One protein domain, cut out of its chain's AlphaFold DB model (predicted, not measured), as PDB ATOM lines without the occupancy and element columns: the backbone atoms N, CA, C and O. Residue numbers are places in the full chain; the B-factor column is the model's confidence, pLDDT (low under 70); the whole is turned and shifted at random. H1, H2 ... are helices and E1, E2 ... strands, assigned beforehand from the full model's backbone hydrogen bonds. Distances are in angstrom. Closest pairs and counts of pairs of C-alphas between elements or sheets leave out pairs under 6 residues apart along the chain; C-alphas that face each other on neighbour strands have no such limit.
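Overview. This is residues 4 to 89 of the 101 residues of an uncharacterized protein of Nitrosopumilales archaeon (UniProt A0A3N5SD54). Picture one long helix, H1, whose residues 4 to 21 stick out as a free arm from a narrow, strongly twisted ribbon of strands, while its residues 22 to 32 only graze that ribbon. The ribbon is mainly the long hairpin of E2 and E3; the short strand E1 lies beside the first part of E2, and the short strand E4 beside the last part of E3, both toward the end away from the free arm. The printed part has 86 residues, with one named helix and four named strands in the order H1, E1, E2, E3, E4, and its class is mixed, helices and strands. The sheet order is E1, E2, E3, E4, all antiparallel, and it is a meander, each strand the antiparallel neighbour of the one before. The whole is extended, a rod spanning 65 by 29 by 23 A, with a radius of gyration of the C-alphas of 18.5 A, and the free arm makes much of its length.

Along the chain. Find C-alpha 4 at (49.982, -45.210, 82.194); from there H1, residues 4 to 32, runs 42.3 A to C-alpha 32 at (29.726, -37.552, 45.912), and z falls along the way. A short link of 7 residues leads to E1, residues 40 to 43. After 2 more residues look for E2, residues 46 to 58, which runs 25.1 A from first to last C-alpha and bends by 100 degrees at residue 49. Next comes E3, residues 64 to 77, the longest strand with 14 residues and 36.9 A, which bends by 61 degrees at residue 72. The last is E4, residues 80 to 83, which ends at C-alpha 83 at (50.560, -24.351, 32.971).

Arrangement. Begin with the sheet, where E2 and E3 are inner strands and E1 and E4 are edge strands. E2 and E3 form a hairpin, antiparallel at 165 degrees between their directions; look at N 54 and O 68, 2.9 A apart, and N 66 and O 56, also 2.9 A, both within hydrogen-bond range. The C-alphas of Tyr 55 and Ile 67 face each other at 4.5 A. Pairing along E3 is staggered: its residues 64 to 74 pair with E2, and its residues 74 to 77 pair with E4. E3 and E4 form a hairpin, antiparallel at 117 degrees, with N 75 and O 82 at 2.8 A. On the other side of E2 from E3, E1 forms a hairpin with E2, with N 48 and O 41 at 2.7 A and N 41 and O 48 at 2.8 A. E1 and E4 are apart. Now go outward to H1: it is on the sheet but only grazes it, with its residues 22 to 32. Its closest C-alphas to E2 are those of Val 29 and Gly 54, 6.7 A apart, and to E3 those of Val 29 and Ile 67, 6.3 A apart. In H1 every O i to N i+4 pair is within hydrogen-bond range.

Size, cuts and confidence. The two C-alphas farthest apart are those of Ser 4 and His 78, 65.8 A. Leave out residues 4 to 21, which stand free, and the body of 68 residues spans 45 by 24 by 18 A. The printed part has no cut and no long link; the links E1 to E2, E2 to E3 and E3 to E4 are tight. The mean pLDDT of the printed part is 81.7; look for values under 70 at residues 44 to 46, 59 to 63 and 85 to 89.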
ATOM      1  N   SER A   4      49.231 -45.224  83.456       83.00
ATOM      2  CA  SER A   4      49.982 -45.210  82.194       83.00
ATOM      3  C   SER A   4      49.363 -46.130  81.135       83.00
ATOM      4  O   SER A   4      49.151 -45.697  80.000       83.00
ATOM      5  N   GLU A   5      49.024 -47.365  81.508       85.88
ATOM      6  CA  GLU A   5      48.350 -48.319  80.619       85.88
ATOM      7  C   GLU A   5      46.968 -47.804  80.200       85.88
ATOM      8  O   GLU A   5      46.604 -47.889  79.027       85.88
ATOM      9  N   LEU A   6      46.228 -47.183  81.127       86.81
ATOM     10  CA  LEU A   6      44.924 -46.583  80.844       86.81
ATOM     11  C   LEU A   6      45.024 -45.461  79.793       86.81
ATOM     12  O   LEU A   6      44.257 -45.446  78.830       86.81
ATOM     13  N   HIS A   7      45.990 -44.546  79.928       87.19
ATOM     14  CA  HIS A   7      46.212 -43.472  78.953       87.19
ATOM     15  C   HIS A   7      46.631 -43.999  77.576       87.19
ATOM     16  O   HIS A   7      46.155 -43.493  76.556       87.19
ATOM     17  N   SER A   8      47.490 -45.021  77.537       87.38
ATOM     18  CA  SER A   8      47.895 -45.664  76.283       87.38
ATOM     19  C   SER A   8      46.693 -46.287  75.565       87.38
ATOM     20  O   SER A   8      46.506 -46.067  74.367       87.38
ATOM     21  N   ASN A   9      45.825 -46.979  76.307       88.44
ATOM     22  CA  ASN A   9      44.615 -47.596  75.763       88.44
ATOM     23  C   ASN A   9      43.617 -46.554  75.234       88.44
ATOM     24  O   ASN A   9      43.091 -46.712  74.135       88.44
ATOM     25  N   ILE A  10      43.402 -45.450  75.960       86.88
ATOM     26  CA  ILE A  10      42.538 -44.347  75.499       86.88
ATOM     27  C   ILE A  10      43.080 -43.732  74.203       86.88
ATOM     28  O   ILE A  10      42.311 -43.438  73.287       86.88
ATOM     29  N   LYS A  11      44.401 -43.547  74.101       85.06
ATOM     30  CA  LYS A  11      45.034 -43.018  72.887       85.06
ATOM     31  C   LYS A  11      44.847 -43.959  71.696       85.06
ATOM     32  O   LYS A  11      44.504 -43.488  70.614       85.06
ATOM     33  N   ALA A  12      45.044 -45.262  71.897       85.19
ATOM     34  CA  ALA A  12      44.848 -46.267  70.856       85.19
ATOM     35  C   ALA A  12      43.391 -46.300  70.361       85.19
ATOM     36  O   ALA A  12      43.155 -46.246  69.158       85.19
ATOM     37  N   LEU A  13      42.421 -46.277  71.283       87.94
ATOM     38  CA  LEU A  13      40.995 -46.230  70.943       87.94
ATOM     39  C   LEU A  13      40.627 -44.978  70.140       87.94
ATOM     40  O   LEU A  13      39.940 -45.074  69.127       87.94
ATOM     41  N   ARG A  14      41.113 -43.799  70.549       84.81
ATOM     42  CA  ARG A  14      40.893 -42.554  69.790       84.81
ATOM     43  C   ARG A  14      41.468 -42.637  68.380       84.81
ATOM     44  O   ARG A  14      40.830 -42.188  67.436       84.81
ATOM     45  N   HIS A  15      42.653 -43.222  68.237       79.50
ATOM     46  CA  HIS A  15      43.281 -43.394  66.933       79.50
ATOM     47  C   HIS A  15      42.453 -44.297  66.010       79.50
ATOM     48  O   HIS A  15      42.209 -43.933  64.863       79.50
ATOM     49  N   GLU A  16      41.967 -45.430  66.518       88.31
ATOM     50  CA  GLU A  16      41.121 -46.341  65.743       88.31
ATOM     51  C   GLU A  16      39.814 -45.671  65.291       88.31
ATOM     52  O   GLU A  16      39.398 -45.822  64.142       88.31
ATOM     53  N   VAL A  17      39.180 -44.895  66.175       87.06
ATOM     54  CA  VAL A  17      37.959 -44.143  65.847       87.06
ATOM     55  C   VAL A  17      38.230 -43.102  64.760       87.06
ATOM     56  O   VAL A  17      37.487 -43.051  63.781       87.06
ATOM     57  N   ASN A  18      39.309 -42.323  64.881       82.94
ATOM     58  CA  ASN A  18      39.669 -41.318  63.878       82.94
ATOM     59  C   ASN A  18      39.928 -41.951  62.505       82.94
ATOM     60  O   ASN A  18      39.440 -41.441  61.501       82.94
ATOM     61  N   LEU A  19      40.611 -43.100  62.459       84.19
ATOM     62  CA  LEU A  19      40.831 -43.837  61.213       84.19
ATOM     63  C   LEU A  19      39.516 -44.281  60.565       84.19
ATOM     64  O   LEU A  19      39.332 -44.095  59.364       84.19
ATOM     65  N   LYS A  20      38.578 -44.830  61.344       88.19
ATOM     66  CA  LYS A  20      37.263 -45.235  60.818       88.19
ATOM     67  C   LYS A  20      36.491 -44.045  60.256       88.19
ATOM     68  O   LYS A  20      35.952 -44.131  59.157       88.19
ATOM     69  N   ILE A  21      36.484 -42.925  60.977       87.19
ATOM     70  CA  ILE A  21      35.854 -41.686  60.512       87.19
ATOM     71  C   ILE A  21      36.523 -41.203  59.218       87.19
ATOM     72  O   ILE A  21      35.827 -40.862  58.263       87.19
ATOM     73  N   HIS A  22      37.855 -41.221  59.145       85.12
ATOM     74  CA  HIS A  22      38.592 -40.853  57.939       85.12
ATOM     75  C   HIS A  22      38.177 -41.710  56.738       85.12
ATOM     76  O   HIS A  22      37.938 -41.171  55.657       85.12
ATOM     77  N   MET A  23      38.077 -43.030  56.919       87.25
ATOM     78  CA  MET A  23      37.673 -43.950  55.853       87.25
ATOM     79  C   MET A  23      36.257 -43.658  55.351       87.25
ATOM     80  O   MET A  23      36.065 -43.546  54.144       87.25
ATOM     81  N   LEU A  24      35.298 -43.440  56.256       88.56
ATOM     82  CA  LEU A  24      33.923 -43.072  55.891       88.56
ATOM     83  C   LEU A  24      33.865 -41.750  55.113       88.56
ATOM     84  O   LEU A  24      33.133 -41.620  54.136       88.56
ATOM     85  N   ARG A  25      34.668 -40.760  55.516       87.00
ATOM     86  CA  ARG A  25      34.761 -39.474  54.811       87.00
ATOM     87  C   ARG A  25      35.350 -39.641  53.407       87.00
ATOM     88  O   ARG A  25      34.866 -39.010  52.472       87.00
ATOM     89  N   GLN A  26      36.365 -40.491  53.243       85.88
ATOM     90  CA  GLN A  26      36.930 -40.808  51.925       85.88
ATOM     91  C   GLN A  26      35.913 -41.496  51.014       85.88
ATOM     92  O   GLN A  26      35.794 -41.117  49.852       85.88
ATOM     93  N   GLU A  27      35.169 -42.470  51.537       89.31
ATOM     94  CA  GLU A  27      34.104 -43.156  50.802       89.31
ATOM     95  C   GLU A  27      33.038 -42.158  50.334       89.31
ATOM     96  O   GLU A  27      32.773 -42.054  49.137       89.31
ATOM     97  N   TYR A  28      32.552 -41.304  51.241       89.69
ATOM     98  CA  TYR A  28      31.615 -40.235  50.897       89.69
ATOM     99  C   TYR A  28      32.147 -39.331  49.774       89.69
ATOM    100  O   TYR A  28      31.426 -39.033  48.822       89.69
ATOM    101  N   VAL A  29      33.414 -38.903  49.855       89.19
ATOM    102  CA  VAL A  29      34.047 -38.072  48.819       89.19
ATOM    103  C   VAL A  29      34.062 -38.781  47.473       89.19
ATOM    104  O   VAL A  29      33.760 -38.152  46.463       89.19
ATOM    105  N   GLN A  30      34.409 -40.065  47.438       85.62
ATOM    106  CA  GLN A  30      34.457 -40.830  46.193       85.62
ATOM    107  C   GLN A  30      33.070 -40.980  45.561       85.62
ATOM    108  O   GLN A  30      32.948 -40.877  44.341       85.62
ATOM    109  N   GLU A  31      32.034 -41.162  46.378       90.44
ATOM    110  CA  GLU A  31      30.649 -41.288  45.918       90.44
ATOM    111  C   GLU A  31      30.043 -39.958  45.445       90.44
ATOM    112  O   GLU A  31      29.271 -39.931  44.486       90.44
ATOM    113  N   HIS A  32      30.392 -38.847  46.102       90.75
ATOM    114  CA  HIS A  32      29.726 -37.552  45.912       90.75
ATOM    115  C   HIS A  32      30.567 -36.534  45.129       90.75
ATOM    116  O   HIS A  32      30.098 -35.426  44.838       90.75
ATOM    117  N   ALA A  33      31.809 -36.874  44.768       89.62
ATOM    118  CA  ALA A  33      32.641 -36.017  43.939       89.62
ATOM    119  C   ALA A  33      31.988 -35.779  42.573       89.62
ATOM    120  O   ALA A  33      31.679 -36.697  41.815       89.62
ATOM    121  N   LYS A  34      31.826 -34.501  42.231       91.31
ATOM    122  CA  LYS A  34      31.259 -34.067  40.947       91.31
ATOM    123  C   LYS A  34      32.235 -34.253  39.785       91.31
ATOM    124  O   LYS A  34      31.801 -34.377  38.646       91.31
ATOM    125  N   PHE A  35      33.534 -34.230  40.076       91.75
ATOM    126  CA  PHE A  35      34.616 -34.329  39.095       91.75
ATOM    127  C   PHE A  35      35.543 -35.488  39.440       91.75
ATOM    128  O   PHE A  35      35.606 -35.915  40.591       91.75
ATOM    129  N   LYS A  36      36.289 -35.971  38.451       90.88
ATOM    130  CA  LYS A  36      37.240 -37.078  38.567       90.88
ATOM    131  C   LYS A  36      38.678 -36.593  38.422       90.88
ATOM    132  O   LYS A  36      38.954 -35.505  37.918       90.88
ATOM    133  N   VAL A  37      39.621 -37.427  38.855       88.69
ATOM    134  CA  VAL A  37      41.046 -37.204  38.575       88.69
ATOM    135  C   VAL A  37      41.263 -37.198  37.060       88.69
ATOM    136  O   VAL A  37      40.802 -38.094  36.357       88.69
ATOM    137  N   GLY A  38      41.959 -36.177  36.568       86.50
ATOM    138  CA  GLY A  38      42.167 -35.900  35.149       86.50
ATOM    139  C   GLY A  38      41.257 -34.809  34.585       86.50
ATOM    140  O   GLY A  38      41.632 -34.202  33.578       86.50
ATOM    141  N   ASP A  39      40.132 -34.507  35.240       89.00
ATOM    142  CA  ASP A  39      39.202 -33.477  34.774       89.00
ATOM    143  C   ASP A  39      39.822 -32.081  34.852       89.00
ATOM    144  O   ASP A  39      40.624 -31.772  35.734       89.00
ATOM    145  N   PHE A  40      39.408 -31.205  33.937       87.19
ATOM    146  CA  PHE A  40      39.735 -29.785  33.988       87.19
ATOM    147  C   PHE A  40      38.546 -29.009  34.554       87.19
ATOM    148  O   PHE A  40      37.488 -28.940  33.931       87.19
ATOM    149  N   ILE A  41      38.728 -28.405  35.727       87.75
ATOM    150  CA  ILE A  41      37.701 -27.645  36.448       87.75
ATOM    151  C   ILE A  41      38.083 -26.168  36.506       87.75
ATOM    152  O   ILE A  41      39.228 -25.827  36.783       87.75
ATOM    153  N   GLY A  42      37.144 -25.260  36.262       81.44
ATOM    154  CA  GLY A  42      37.401 -23.826  36.393       81.44
ATOM    155  C   GLY A  42      36.657 -22.977  35.378       81.44
ATOM    156  O   GLY A  42      35.838 -23.465  34.605       81.44
ATOM    157  N   ASN A  43      36.934 -21.680  35.408       74.62
ATOM    158  CA  ASN A  43      36.281 -20.686  34.564       74.62
ATOM    159  C   ASN A  43      37.333 -19.821  33.848       74.62
ATOM    160  O   ASN A  43      38.516 -20.160  33.786       74.62
ATOM    161  N   VAL A  44      36.900 -18.681  33.304       63.59
ATOM    162  CA  VAL A  44      37.756 -17.755  32.548       63.59
ATOM    163  C   VAL A  44      38.974 -17.279  33.358       63.59
ATOM    164  O   VAL A  44      40.016 -16.993  32.770       63.59
ATOM    165  N   THR A  45      38.886 -17.219  34.693       58.19
ATOM    166  CA  THR A  45      39.964 -16.693  35.548       58.19
ATOM    167  C   THR A  45      41.001 -17.743  35.948       58.19
ATOM    168  O   THR A  45      42.089 -17.384  36.403       58.19
ATOM    169  N   GLY A  46      40.724 -19.030  35.736       68.62
ATOM    170  CA  GLY A  46      41.682 -20.096  35.996       68.62
ATOM    171  C   GLY A  46      41.061 -21.480  35.897       68.62
ATOM    172  O   GLY A  46      39.939 -21.703  36.347       68.62
ATOM    173  N   ILE A  47      41.825 -22.407  35.325       85.25
ATOM    174  CA  ILE A  47      41.454 -23.811  35.154       85.25
ATOM    175  C   ILE A  47      42.419 -24.648  35.992       85.25
ATOM    176  O   ILE A  47      43.594 -24.316  36.097       85.25
ATOM    177  N   ILE A  48      41.946 -25.715  36.614       85.88
ATOM    178  CA  ILE A  48      42.740 -26.672  37.380       85.88
ATOM    179  C   ILE A  48      42.580 -28.029  36.711       85.88
ATOM    180  O   ILE A  48      41.456 -28.432  36.436       85.88
ATOM    181  N   LYS A  49      43.683 -28.742  36.479       89.94
ATOM    182  CA  LYS A  49      43.632 -30.176  36.190       89.94
ATOM    183  C   LYS A  49      43.593 -30.919  37.518       89.94
ATOM    184  O   LYS A  49      44.522 -30.772  38.309       89.94
ATOM    185  N   VAL A  50      42.532 -31.670  37.776       89.88
ATOM    186  CA  VAL A  50      42.361 -32.424  39.018       89.88
ATOM    187  C   VAL A  50      43.386 -33.552  39.055       89.88
ATOM    188  O   VAL A  50      43.407 -34.422  38.189       89.88
ATOM    189  N   GLU A  51      44.235 -33.543  40.070       88.75
ATOM    190  CA  GLU A  51      45.222 -34.595  40.338       88.75
ATOM    191  C   GLU A  51      44.806 -35.431  41.549       88.75
ATOM    192  O   GLU A  51      45.126 -36.612  41.631       88.75
ATOM    193  N   ARG A  52      44.053 -34.826  42.475       87.62
ATOM    194  CA  ARG A  52      43.545 -35.479  43.678       87.62
ATOM    195  C   ARG A  52      42.236 -34.847  44.129       87.62
ATOM    196  O   ARG A  52      42.044 -33.636  44.014       87.62
ATOM    197  N   ILE A  53      41.380 -35.668  44.718       88.88
ATOM    198  CA  ILE A  53      40.157 -35.251  45.398       88.88
ATOM    199  C   ILE A  53      40.336 -35.582  46.878       88.88
ATOM    200  O   ILE A  53      40.883 -36.629  47.217       88.88
ATOM    201  N   GLY A  54      39.955 -34.668  47.753       88.88
ATOM    202  CA  GLY A  54      39.976 -34.878  49.192       88.88
ATOM    203  C   GLY A  54      38.838 -34.119  49.846       88.88
ATOM    204  O   GLY A  54      37.882 -33.722  49.180       88.88
ATOM    205  N   TYR A  55      38.965 -33.884  51.142       88.19
ATOM    206  CA  TYR A  55      37.974 -33.144  51.900       88.19
ATOM    207  C   TYR A  55      38.627 -32.223  52.920       88.19
ATOM    208  O   TYR A  55      39.781 -32.410  53.305       88.19
ATOM    209  N   GLU A  56      37.862 -31.231  53.345       85.12
ATOM    210  CA  GLU A  56      38.166 -30.398  54.497       85.12
ATOM    211  C   GLU A  56      36.958 -30.424  55.434       85.12
ATOM    212  O   GLU A  56      35.814 -30.371  54.978       85.12
ATOM    213  N   CYS A  57      37.218 -30.556  56.731       82.56
ATOM    214  CA  CYS A  57      36.192 -30.475  57.761       82.56
ATOM    215  C   CYS A  57      36.167 -29.050  58.315       82.56
ATOM    216  O   CYS A  57      37.218 -28.474  58.601       82.56
ATOM    217  N   TYR A  58      34.975 -28.484  58.470       76.44
ATOM    218  CA  TYR A  58      34.779 -27.179  59.092       76.44
ATOM    219  C   TYR A  58      33.781 -27.278  60.249       76.44
ATOM    220  O   TYR A  58      32.852 -28.085  60.228       76.44
ATOM    221  N   GLY A  59      33.945 -26.396  61.236       67.00
ATOM    222  CA  GLY A  59      33.098 -26.328  62.428       67.00
ATOM    223  C   GLY A  59      33.841 -26.728  63.701       67.00
ATOM    224  O   GLY A  59      34.989 -27.159  63.651       67.00
ATOM    225  N   LYS A  60      33.197 -26.532  64.858       62.69
ATOM    226  CA  LYS A  60      33.769 -26.907  66.164       62.69
ATOM    227  C   LYS A  60      33.838 -28.425  66.367       62.69
ATOM    228  O   LYS A  60      34.694 -28.871  67.121       62.69
ATOM    229  N   ASP A  61      32.995 -29.171  65.651       63.34
ATOM    230  CA  ASP A  61      32.809 -30.617  65.802       63.34
ATOM    231  C   ASP A  61      32.913 -31.373  64.456       63.34
ATOM    232  O   ASP A  61      32.347 -32.450  64.299       63.34
ATOM    233  N   ASP A  62      33.611 -30.807  63.458       65.12
ATOM    234  CA  ASP A  62      33.780 -31.397  62.113       65.12
ATOM    235  C   ASP A  62      32.469 -31.777  61.382       65.12
ATOM    236  O   ASP A  62      32.458 -32.665  60.524       65.12
ATOM    237  N   GLU A  63      31.349 -31.124  61.705       64.81
ATOM    238  CA  GLU A  63      30.026 -31.485  61.171       64.81
ATOM    239  C   GLU A  63      29.881 -31.218  59.667       64.81
ATOM    240  O   GLU A  63      29.073 -31.858  58.993       64.81
ATOM    241  N   LEU A  64      30.654 -30.272  59.124       73.31
ATOM    242  CA  LEU A  64      30.584 -29.901  57.716       73.31
ATOM    243  C   LEU A  64      31.784 -30.465  56.961       73.31
ATOM    244  O   LEU A  64      32.920 -30.040  57.167       73.31
ATOM    245  N   LEU A  65      31.506 -31.400  56.052       82.62
ATOM    246  CA  LEU A  65      32.473 -31.969  55.120       82.62
ATOM    247  C   LEU A  65      32.368 -31.258  53.765       82.62
ATOM    248  O   LEU A  65      31.327 -31.322  53.113       82.62
ATOM    249  N   ASP A  66      33.448 -30.620  53.318       86.06
ATOM    250  CA  ASP A  66      33.521 -30.003  51.992       86.06
ATOM    251  C   ASP A  66      34.497 -30.760  51.085       86.06
ATOM    252  O   ASP A  66      35.640 -31.020  51.465       86.06
ATOM    253  N   ILE A  67      34.065 -31.098  49.866       88.38
ATOM    254  CA  ILE A  67      34.889 -31.829  48.893       88.38
ATOM    255  C   ILE A  67      35.851 -30.851  48.213       88.38
ATOM    256  O   ILE A  67      35.441 -29.894  47.553       88.38
ATOM    257  N   LYS A  68      37.153 -31.125  48.312       87.69
ATOM    258  CA  LYS A  68      38.218 -30.302  47.728       87.69
ATOM    259  C   LYS A  68      38.879 -30.992  46.544       87.69
ATOM    260  O   LYS A  68      39.195 -32.179  46.583       87.69
ATOM    261  N   TYR A  69      39.179 -30.203  45.518       87.75
ATOM    262  CA  TYR A  69      39.898 -30.642  44.327       87.75
ATOM    263  C   TYR A  69      41.278 -29.997  44.305       87.75
ATOM    264  O   TYR A  69      41.412 -28.771  44.339       87.75
ATOM    265  N   PHE A  70      42.307 -30.831  44.241       85.19
ATOM    266  CA  PHE A  70      43.702 -30.420  44.235       85.19
ATOM    267  C   PHE A  70      44.326 -30.754  42.887       85.19
ATOM    268  O   PHE A  70      44.064 -31.811  42.312       85.19
ATOM    269  N   GLY A  71      45.185 -29.866  42.404       87.69
ATOM    270  CA  GLY A  71      45.995 -30.129  41.227       87.69
ATOM    271  C   GLY A  71      46.619 -28.871  40.649       87.69
ATOM    272  O   GLY A  71      46.659 -27.813  41.287       87.69
ATOM    273  N   THR A  72      47.126 -29.001  39.431       85.38
ATOM    274  CA  THR A  72      47.886 -27.952  38.757       85.38
ATOM    275  C   THR A  72      46.974 -26.919  38.099       85.38
ATOM    276  O   THR A  72      46.001 -27.266  37.427       85.38
ATOM    277  N   ARG A  73      47.311 -25.629  38.245       84.94
ATOM    278  CA  ARG A  73      46.600 -24.530  37.572       84.94
ATOM    279  C   ARG A  73      47.104 -24.296  36.150       84.94
ATOM    280  O   ARG A  73      48.303 -24.255  35.887       84.94
ATOM    281  N   TYR A  74      46.161 -24.021  35.265       82.75
ATOM    282  CA  TYR A  74      46.334 -23.688  33.865       82.75
ATOM    283  C   TYR A  74      45.611 -22.379  33.548       82.75
ATOM    284  O   TYR A  74      44.569 -22.046  34.122       82.75
ATOM    285  N   ARG A  75      46.163 -21.641  32.591       82.19
ATOM    286  CA  ARG A  75      45.533 -20.486  31.960       82.19
ATOM    287  C   ARG A  75      45.229 -20.842  30.511       82.19
ATOM    288  O   ARG A  75      46.099 -21.360  29.816       82.19
ATOM    289  N   LYS A  76      44.020 -20.525  30.045       78.00
ATOM    290  CA  LYS A  76      43.672 -20.646  28.626       78.00
ATOM    291  C   LYS A  76      44.201 -19.426  27.864       78.00
ATOM    292  O   LYS A  76      43.901 -18.293  28.241       78.00
ATOM    293  N   SER A  77      44.988 -19.639  26.816       80.06
ATOM    294  CA  SER A  77      45.490 -18.584  25.927       80.06
ATOM    295  C   SER A  77      45.469 -19.098  24.493       80.06
ATOM    296  O   SER A  77      45.980 -20.177  24.238       80.06
ATOM    297  N   HIS A  78      44.834 -18.363  23.574       80.62
ATOM    298  CA  HIS A  78      44.742 -18.729  22.149       80.62
ATOM    299  C   HIS A  78      44.255 -20.168  21.875       80.62
ATOM    300  O   HIS A  78      44.657 -20.795  20.906       80.62
ATOM    301  N   GLY A  79      43.371 -20.699  22.729       76.56
ATOM    302  CA  GLY A  79      42.857 -22.070  22.606       76.56
ATOM    303  C   GLY A  79      43.708 -23.141  23.297       76.56
ATOM    304  O   GLY A  79      43.212 -24.244  23.503       76.56
ATOM    305  N   GLU A  80      44.915 -22.804  23.749       79.62
ATOM    306  CA  GLU A  80      45.831 -23.712  24.438       79.62
ATOM    307  C   GLU A  80      45.772 -23.554  25.964       79.62
ATOM    308  O   GLU A  80      45.456 -22.480  26.493       79.62
ATOM    309  N   TYR A  81      46.096 -24.631  26.688       77.69
ATOM    310  CA  TYR A  81      46.213 -24.631  28.147       77.69
ATOM    311  C   TYR A  81      47.677 -24.515  28.564       77.69
ATOM    312  O   TYR A  81      48.446 -25.465  28.459       77.69
ATOM    313  N   ILE A  82      48.046 -23.355  29.099       81.25
ATOM    314  CA  ILE A  82      49.405 -23.075  29.560       81.25
ATOM    315  C   ILE A  82      49.455 -23.264  31.073       81.25
ATOM    316  O   ILE A  82      48.701 -22.621  31.809       81.25
ATOM    317  N   GLN A  83      50.348 -24.133  31.543       80.12
ATOM    318  CA  GLN A  83      50.560 -24.351  32.971       80.12
ATOM    319  C   GLN A  83      51.036 -23.055  33.639       80.12
ATOM    320  O   GLN A  83      52.031 -22.450  33.240       80.12
ATOM    321  N   VAL A  84      50.330 -22.630  34.684       79.94
ATOM    322  CA  VAL A  84      50.750 -21.499  35.511       79.94
ATOM    323  C   VAL A  84      51.738 -22.034  36.542       79.94
ATOM    324  O   VAL A  84      51.464 -23.048  37.181       79.94
ATOM    325  N   LYS A  85      52.889 -21.368  36.719       65.69
ATOM    326  CA  LYS A  85      53.852 -21.740  37.768       65.69
ATOM    327  C   LYS A  85      53.113 -21.838  39.103       65.69
ATOM    328  O   LYS A  85      52.532 -20.849  39.556       65.69
ATOM    329  N   ASN A  86      53.145 -23.020  39.720       56.59
ATOM    330  CA  ASN A  86      52.613 -23.207  41.063       56.59
ATOM    331  C   ASN A  86      53.278 -22.165  41.970       56.59
ATOM    332  O   ASN A  86      54.509 -22.067  42.017       56.59
ATOM    333  N   ARG A  87      52.481 -21.360  42.688       51.81
ATOM    334  CA  ARG A  87      53.024 -20.655  43.856       51.81
ATOM    335  C   ARG A  87      53.679 -21.736  44.717       51.81
ATOM    336  O   ARG A  87      53.077 -22.792  44.896       51.81
ATOM    337  N   LYS A  88      54.876 -21.472  45.248       50.91
ATOM    338  CA  LYS A  88      55.672 -22.364  46.122       50.91
ATOM    339  C   LYS A  88      54.931 -22.892  47.378       50.91
ATOM    340  O   LYS A  88      55.548 -23.536  48.214       50.91
ATOM    341  N   ASN A  89      53.629 -22.638  47.497       46.78
ATOM    342  CA  ASN A  89      52.757 -22.957  48.617       46.78
ATOM    343  C   ASN A  89      51.734 -24.060  48.298       46.78
ATOM    344  O   ASN A  89      50.817 -24.236  49.088       46.78
TER     345      ASN A  89